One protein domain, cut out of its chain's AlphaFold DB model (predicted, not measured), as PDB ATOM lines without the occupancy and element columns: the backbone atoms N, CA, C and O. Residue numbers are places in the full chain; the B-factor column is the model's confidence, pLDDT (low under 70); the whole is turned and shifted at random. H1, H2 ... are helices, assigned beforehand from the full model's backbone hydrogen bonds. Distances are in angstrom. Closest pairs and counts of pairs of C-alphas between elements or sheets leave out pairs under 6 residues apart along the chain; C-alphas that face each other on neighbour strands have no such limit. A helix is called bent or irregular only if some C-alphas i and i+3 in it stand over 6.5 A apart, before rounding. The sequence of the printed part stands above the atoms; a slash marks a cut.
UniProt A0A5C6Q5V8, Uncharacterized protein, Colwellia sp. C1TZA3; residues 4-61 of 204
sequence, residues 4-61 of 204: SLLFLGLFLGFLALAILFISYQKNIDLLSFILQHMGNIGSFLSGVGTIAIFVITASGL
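This is residues 4 to 61 of the 204 residues of an uncharacterized protein of Colwellia sp. C1TZA3 (UniProt A0A5C6Q5V8). Two long helices, H1 then H2, make an open V, meeting only at the corner by their tight link, with both arms standing free beyond it. H2, the longer arm, has a kink of 53 degrees near residue 37. The printed part has 58 residues, is all helix with no named strand, and is only just loose, close to extended: the radius of gyration of the C-alphas is 15.1 A and the spans are 50 by 25 by 12 A.

H1, residues 4 to 26, and H2, residues 30 to 61, only just touch, only at the corner, with 3 pairs of C-alphas within 8 A. Residues 20 to 23 of H1 and 30 to 33 of H2 alone take part; the closest C-alphas, of Ser 23 and Leu 30, are 5.7 A apart. The helices run opposite ways at a shallow tilt of 24 degrees. In H1 every O i to N i+4 pair is within hydrogen-bond range, in H2 26 of 28.

H1 begins at C-alpha 4 (31.202, 49.313, 55.909) and is 33.1 A long. H2, 43.3 A long, ends at C-alpha 61 (17.420, 31.161, 56.074); it is irregular, with C-alphas 36 and 39 7.4 A apart.

The C-alphas farthest apart, of Asn 27 and Leu 61, are 49.7 A apart. The printed part has no cut. Residue 30 is under pLDDT 70.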
ATOM      1  N   SER A   4      30.904  50.298  56.962       70.50
ATOM      2  CA  SER A   4      31.202  49.313  55.909       70.50
ATOM      3  C   SER A   4      31.583  49.964  54.578       70.50
ATOM      4  O   SER A   4      32.484  49.482  53.901       70.50
ATOM      5  N   LEU A   5      30.956  51.092  54.229       71.88
ATOM      6  CA  LEU A   5      31.311  51.884  53.042       71.88
ATOM      7  C   LEU A   5      32.687  52.547  53.180       71.88
ATOM      8  O   LEU A   5      33.463  52.569  52.230       71.88
ATOM      9  N   LEU A   6      33.003  53.038  54.380       80.44
ATOM     10  CA  LEU A   6      34.287  53.669  54.692       80.44
ATOM     11  C   LEU A   6      35.430  52.644  54.632       80.44
ATOM     12  O   LEU A   6      36.471  52.907  54.036       80.44
ATOM     13  N   PHE A   7      35.201  51.443  55.171       77.31
ATOM     14  CA  PHE A   7      36.141  50.327  55.090       77.31
ATOM     15  C   PHE A   7      36.373  49.858  53.645       77.31
ATOM     16  O   PHE A   7      37.517  49.673  53.242       77.31
ATOM     17  N   LEU A   8      35.309  49.731  52.841       80.44
ATOM     18  CA  LEU A   8      35.416  49.369  51.423       80.44
ATOM     19  C   LEU A   8      36.213  50.419  50.631       80.44
ATOM     20  O   LEU A   8      37.089  50.061  49.847       80.44
ATOM     21  N   GLY A   9      35.952  51.708  50.870       80.31
ATOM     22  CA  GLY A   9      36.681  52.804  50.232       80.31
ATOM     23  C   GLY A   9      38.172  52.810  50.581       80.31
ATOM     24  O   GLY A   9      39.009  52.917  49.686       80.31
ATOM     25  N   LEU A  10      38.517  52.622  51.860       83.94
ATOM     26  CA  LEU A  10      39.911  52.519  52.307       83.94
ATOM     27  C   LEU A  10      40.615  51.286  51.726       83.94
ATOM     28  O   LEU A  10      41.763  51.383  51.296       83.94
ATOM     29  N   PHE A  11      39.924  50.147  51.664       83.12
ATOM     30  CA  PHE A  11      40.461  48.919  51.080       83.12
ATOM     31  C   PHE A  11      40.742  49.077  49.580       83.12
ATOM     32  O   PHE A  11      41.838  48.753  49.129       83.12
ATOM     33  N   LEU A  12      39.799  49.636  48.814       82.12
ATOM     34  CA  LEU A  12      39.983  49.910  47.384       82.12
ATOM     35  C   LEU A  12      41.107  50.924  47.135       82.12
ATOM     36  O   LEU A  12      41.910  50.732  46.223       82.12
ATOM     37  N   GLY A  13      41.209  51.963  47.972       83.62
ATOM     38  CA  GLY A  13      42.299  52.938  47.913       83.62
ATOM     39  C   GLY A  13      43.672  52.309  48.166       83.62
ATOM     40  O   GLY A  13      44.618  52.566  47.423       83.62
ATOM     41  N   PHE A  14      43.778  51.426  49.163       83.75
ATOM     42  CA  PHE A  14      45.011  50.687  49.446       83.75
ATOM     43  C   PHE A  14      45.395  49.741  48.297       83.75
ATOM     44  O   PHE A  14      46.561  49.660  47.914       83.75
ATOM     45  N   LEU A  15      44.412  49.066  47.699       81.44
ATOM     46  CA  LEU A  15      44.617  48.142  46.582       81.44
ATOM     47  C   LEU A  15      45.095  48.880  45.318       81.44
ATOM     48  O   LEU A  15      46.009  48.413  44.641       81.44
ATOM     49  N   ALA A  16      44.554  50.073  45.053       81.38
ATOM     50  CA  ALA A  16      45.019  50.947  43.976       81.38
ATOM     51  C   ALA A  16      46.473  51.415  44.188       81.38
ATOM     52  O   ALA A  16      47.277  51.368  43.255       81.38
ATOM     53  N   LEU A  17      46.837  51.800  45.418       83.38
ATOM     54  CA  LEU A  17      48.211  52.181  45.771       83.38
ATOM     55  C   LEU A  17      49.199  51.018  45.598       83.38
ATOM     56  O   LEU A  17      50.294  51.215  45.075       83.38
ATOM     57  N   ALA A  18      48.805  49.801  45.977       81.25
ATOM     58  CA  ALA A  18      49.631  48.609  45.801       81.25
ATOM     59  C   ALA A  18      49.886  48.292  44.314       81.25
ATOM     60  O   ALA A  18      51.016  47.975  43.940       81.25
ATOM     61  N   ILE A  19      48.870  48.428  43.453       79.06
ATOM     62  CA  ILE A  19      49.012  48.226  41.999       79.06
ATOM     63  C   ILE A  19      49.967  49.263  41.393       79.06
ATOM     64  O   ILE A  19      50.836  48.899  40.598       79.06
ATOM     65  N   LEU A  20      49.853  50.533  41.798       79.44
ATOM     66  CA  LEU A  20      50.759  51.600  41.358       79.44
ATOM     67  C   LEU A  20      52.210  51.321  41.770       79.44
ATOM     68  O   LEU A  20      53.116  51.442  40.946       79.44
ATOM     69  N   PHE A  21      52.431  50.893  43.016       80.25
ATOM     70  CA  PHE A  21      53.765  50.570  43.525       80.25
ATOM     71  C   PHE A  21      54.414  49.400  42.766       80.25
ATOM     72  O   PHE A  21      55.579  49.477  42.376       80.25
ATOM     73  N   ILE A  22      53.651  48.336  42.488       78.44
ATOM     74  CA  ILE A  22      54.129  47.167  41.732       78.44
ATOM     75  C   ILE A  22      54.440  47.532  40.274       78.44
ATOM     76  O   ILE A  22      55.453  47.081  39.732       78.44
ATOM     77  N   SER A  23      53.594  48.350  39.639       74.31
ATOM     78  CA  SER A  23      53.804  48.821  38.263       74.31
ATOM     79  C   SER A  23      55.064  49.686  38.154       74.31
ATOM     80  O   SER A  23      55.879  49.445  37.264       74.31
ATOM     81  N   TYR A  24      55.284  50.594  39.114       78.81
ATOM     82  CA  TYR A  24      56.496  51.413  39.193       78.81
ATOM     83  C   TYR A  24      57.763  50.563  39.361       78.81
ATOM     84  O   TYR A  24      58.739  50.754  38.642       78.81
ATOM     85  N   GLN A  25      57.749  49.577  40.265       80.62
ATOM     86  CA  GLN A  25      58.926  48.746  40.540       80.62
ATOM     87  C   GLN A  25      59.308  47.830  39.366       80.62
ATOM     88  O   GLN A  25      60.489  47.548  39.166       80.62
ATOM     89  N   LYS A  26      58.324  47.341  38.602       76.81
ATOM     90  CA  LYS A  26      58.564  46.415  37.485       76.81
ATOM     91  C   LYS A  26      58.710  47.100  36.125       76.81
ATOM     92  O   LYS A  26      59.016  46.405  35.160       76.81
ATOM     93  N   ASN A  27      58.518  48.420  36.040       76.50
ATOM     94  CA  ASN A  27      58.536  49.175  34.781       76.50
ATOM     95  C   ASN A  27      57.570  48.585  33.725       76.50
ATOM     96  O   ASN A  27      57.851  48.573  32.530       76.50
ATOM     97  N   ILE A  28      56.449  48.023  34.192       72.12
ATOM     98  CA  ILE A  28      55.419  47.403  33.350       72.12
ATOM     99  C   ILE A  28      54.313  48.428  33.130       72.12
ATOM    100  O   ILE A  28      53.821  49.013  34.100       72.12
ATOM    101  N   ASP A  29      53.868  48.573  31.880       79.12
ATOM    102  CA  ASP A  29      52.693  49.369  31.538       79.12
ATOM    103  C   ASP A  29      51.492  48.905  32.365       79.12
ATOM    104  O   ASP A  29      51.034  47.765  32.244       79.12
ATOM    105  N   LEU A  30      50.966  49.800  33.200       69.69
ATOM    106  CA  LEU A  30      49.883  49.530  34.148       69.69
ATOM    107  C   LEU A  30      48.656  48.889  33.479       69.69
ATOM    108  O   LEU A  30      48.046  47.980  34.039       69.69
ATOM    109  N   LEU A  31      48.344  49.297  32.244       72.38
ATOM    110  CA  LEU A  31      47.277  48.705  31.436       72.38
ATOM    111  C   LEU A  31      47.560  47.228  31.116       72.38
ATOM    112  O   LEU A  31      46.679  46.387  31.267       72.38
ATOM    113  N   SER A  32      48.789  46.898  30.714       76.44
ATOM    114  CA  SER A  32      49.182  45.527  30.365       76.44
ATOM    115  C   SER A  32      49.184  44.608  31.590       76.44
ATOM    116  O   SER A  32      48.689  43.483  31.518       76.44
ATOM    117  N   PHE A  33      49.630  45.119  32.744       75.00
ATOM    118  CA  PHE A  33      49.596  44.402  34.017       75.00
ATOM    119  C   PHE A  33      48.161  44.094  34.464       75.00
ATOM    120  O   PHE A  33      47.863  42.952  34.827       75.00
ATOM    121  N   ILE A  34      47.265  45.088  34.391       71.69
ATOM    122  CA  ILE A  34      45.845  44.919  34.723       71.69
ATOM    123  C   ILE A  34      45.192  43.931  33.762       71.69
ATOM    124  O   ILE A  34      44.557  42.995  34.230       71.69
ATOM    125  N   LEU A  35      45.382  44.078  32.446       75.38
ATOM    126  CA  LEU A  35      44.801  43.176  31.443       75.38
ATOM    127  C   LEU A  35      45.275  41.727  31.626       75.38
ATOM    128  O   LEU A  35      44.465  40.807  31.541       75.38
ATOM    129  N   GLN A  36      46.553  41.524  31.955       79.81
ATOM    130  CA  GLN A  36      47.119  40.200  32.217       79.81
ATOM    131  C   GLN A  36      46.542  39.547  33.485       79.81
ATOM    132  O   GLN A  36      46.374  38.330  33.530       79.81
ATOM    133  N   HIS A  37      46.218  40.339  34.512       77.44
ATOM    134  CA  HIS A  37      45.712  39.838  35.797       77.44
ATOM    135  C   HIS A  37      44.190  39.979  35.948       77.44
ATOM    136  O   HIS A  37      43.635  39.540  36.956       77.44
ATOM    137  N   MET A  38      43.493  40.534  34.951       74.94
ATOM    138  CA  MET A  38      42.058  40.827  35.005       74.94
ATOM    139  C   MET A  38      41.222  39.565  35.232       74.94
ATOM    140  O   MET A  38      40.277  39.587  36.016       74.94
ATOM    141  N   GLY A  39      41.613  38.441  34.621       75.88
ATOM    142  CA  GLY A  39      40.972  37.143  34.850       75.88
ATOM    143  C   GLY A  39      41.119  36.645  36.293       75.88
ATOM    144  O   GLY A  39      40.159  36.142  36.877       75.88
ATOM    145  N   ASN A  40      42.286  36.857  36.909       76.75
ATOM    146  CA  ASN A  40      42.545  36.472  38.301       76.75
ATOM    147  C   ASN A  40      41.790  37.375  39.284       76.75
ATOM    148  O   ASN A  40      41.210  36.883  40.251       76.75
ATOM    149  N   ILE A  41      41.739  38.683  39.009       76.94
ATOM    150  CA  ILE A  41      40.967  39.657  39.795       76.94
ATOM    151  C   ILE A  41      39.469  39.344  39.706       76.94
ATOM    152  O   ILE A  41      38.792  39.308  40.732       76.94
ATOM    153  N   GLY A  42      38.957  39.057  38.505       74.69
ATOM    154  CA  GLY A  42      37.563  38.662  38.297       74.69
ATOM    155  C   GLY A  42      37.204  37.366  39.026       74.69
ATOM    156  O   GLY A  42      36.182  37.305  39.705       74.69
ATOM    157  N   SER A  43      38.079  36.357  38.967       76.62
ATOM    158  CA  SER A  43      37.880  35.074  39.660       76.62
ATOM    159  C   SER A  43      37.897  35.235  41.184       76.62
ATOM    160  O   SER A  43      37.058  34.662  41.880       76.62
ATOM    161  N   PHE A  44      38.802  36.067  41.709       77.75
ATOM    162  CA  PHE A  44      38.861  36.396  43.133       77.75
ATOM    163  C   PHE A  44      37.608  37.151  43.600       77.75
ATOM    164  O   PHE A  44      36.980  36.748  44.579       77.75
ATOM    165  N   LEU A  45      37.198  38.202  42.879       78.38
ATOM    166  CA  LEU A  45      35.982  38.966  43.184       78.38
ATOM    167  C   LEU A  45      34.727  38.095  43.108       78.38
ATOM    168  O   LEU A  45      33.858  38.213  43.968       78.38
ATOM    169  N   SER A  46      34.648  37.190  42.132       74.62
ATOM    170  CA  SER A  46      33.557  36.219  42.038       74.62
ATOM    171  C   SER A  46      33.538  35.276  43.241       74.62
ATOM    172  O   SER A  46      32.468  35.023  43.786       74.62
ATOM    173  N   GLY A  47      34.695  34.780  43.692       76.69
ATOM    174  CA  GLY A  47      34.792  33.927  44.881       76.69
ATOM    175  C   GLY A  47      34.339  34.645  46.156       76.69
ATOM    176  O   GLY A  47      33.515  34.120  46.904       76.69
ATOM    177  N   VAL A  48      34.811  35.878  46.370       79.19
ATOM    178  CA  VAL A  48      34.391  36.724  47.501       79.19
ATOM    179  C   VAL A  48      32.897  37.055  47.418       79.19
ATOM    180  O   VAL A  48      32.198  36.991  48.429       79.19
ATOM    181  N   GLY A  49      32.388  37.352  46.220       76.38
ATOM    182  CA  GLY A  49      30.970  37.606  45.969       76.38
ATOM    183  C   GLY A  49      30.087  36.414  46.336       76.38
ATOM    184  O   GLY A  49      29.099  36.583  47.048       76.38
ATOM    185  N   THR A  50      30.477  35.201  45.940       81.19
ATOM    186  CA  THR A  50      29.755  33.969  46.296       81.19
ATOM    187  C   THR A  50      29.737  33.735  47.804       81.19
ATOM    188  O   THR A  50      28.689  33.394  48.347       81.19
ATOM    189  N   ILE A  51      30.851  33.968  48.508       82.75
ATOM    190  CA  ILE A  51      30.903  33.850  49.976       82.75
ATOM    191  C   ILE A  51      29.982  34.885  50.634       82.75
ATOM    192  O   ILE A  51      29.233  34.545  51.547       82.75
ATOM    193  N   ALA A  52      29.986  36.133  50.156       78.94
ATOM    194  CA  ALA A  52      29.109  37.177  50.681       78.94
ATOM    195  C   ALA A  52      27.623  36.833  50.476       78.94
ATOM    196  O   ALA A  52      26.837  36.923  51.420       78.94
ATOM    197  N   ILE A  53      27.245  36.378  49.278       79.69
ATOM    198  CA  ILE A  53      25.881  35.919  48.979       79.69
ATOM    199  C   ILE A  53      25.516  34.720  49.854       79.69
ATOM    200  O   ILE A  53      24.413  34.683  50.395       79.69
ATOM    201  N   PHE A  54      26.430  33.769  50.047       82.75
ATOM    202  CA  PHE A  54      26.209  32.613  50.909       82.75
ATOM    203  C   PHE A  54      25.954  33.027  52.363       82.75
ATOM    204  O   PHE A  54      24.989  32.564  52.958       82.75
ATOM    205  N   VAL A  55      26.747  33.948  52.919       79.06
ATOM    206  CA  VAL A  55      26.552  34.467  54.286       79.06
ATOM    207  C   VAL A  55      25.216  35.198  54.424       79.06
ATOM    208  O   VAL A  55      24.503  34.991  55.409       79.06
ATOM    209  N   ILE A  56      24.844  36.021  53.438       79.69
ATOM    210  CA  ILE A  56      23.544  36.709  53.412       79.69
ATOM    211  C   ILE A  56      22.405  35.687  53.347       79.69
ATOM    212  O   ILE A  56      21.446  35.784  54.109       79.69
ATOM    213  N   THR A  57      22.528  34.680  52.484       79.94
ATOM    214  CA  THR A  57      21.512  33.636  52.298       79.94
ATOM    215  C   THR A  57      21.374  32.773  53.550       79.94
ATOM    216  O   THR A  57      20.262  32.540  54.005       79.94
ATOM    217  N   ALA A  58      22.484  32.361  54.166       78.62
ATOM    218  CA  ALA A  58      22.487  31.600  55.414       78.62
ATOM    219  C   ALA A  58      21.873  32.400  56.574       78.62
ATOM    220  O   ALA A  58      21.103  31.855  57.362       78.62
ATOM    221  N   SER A  59      22.153  33.707  56.645       75.06
ATOM    222  CA  SER A  59      21.521  34.600  57.625       75.06
ATOM    223  C   SER A  59      20.015  34.740  57.372       75.06
ATOM    224  O   SER A  59      19.228  34.696  58.312       75.06
ATOM    225  N   GLY A  60      19.603  34.854  56.105       75.88
ATOM    226  CA  GLY A  60      18.194  34.922  55.710       75.88
ATOM    227  C   GLY A  60      17.418  33.635  55.999       75.88
ATOM    228  O   GLY A  60      16.288  33.707  56.471       75.88
ATOM    229  N   LEU A  61      18.031  32.465  55.787       77.62
ATOM    230  CA  LEU A  61      17.420  31.161  56.074       77.62
ATOM    231  C   LEU A  61      17.114  30.981  57.563       77.62
ATOM    232  O   LEU A  61      16.039  30.499  57.904       77.62
TER     233      LEU A  61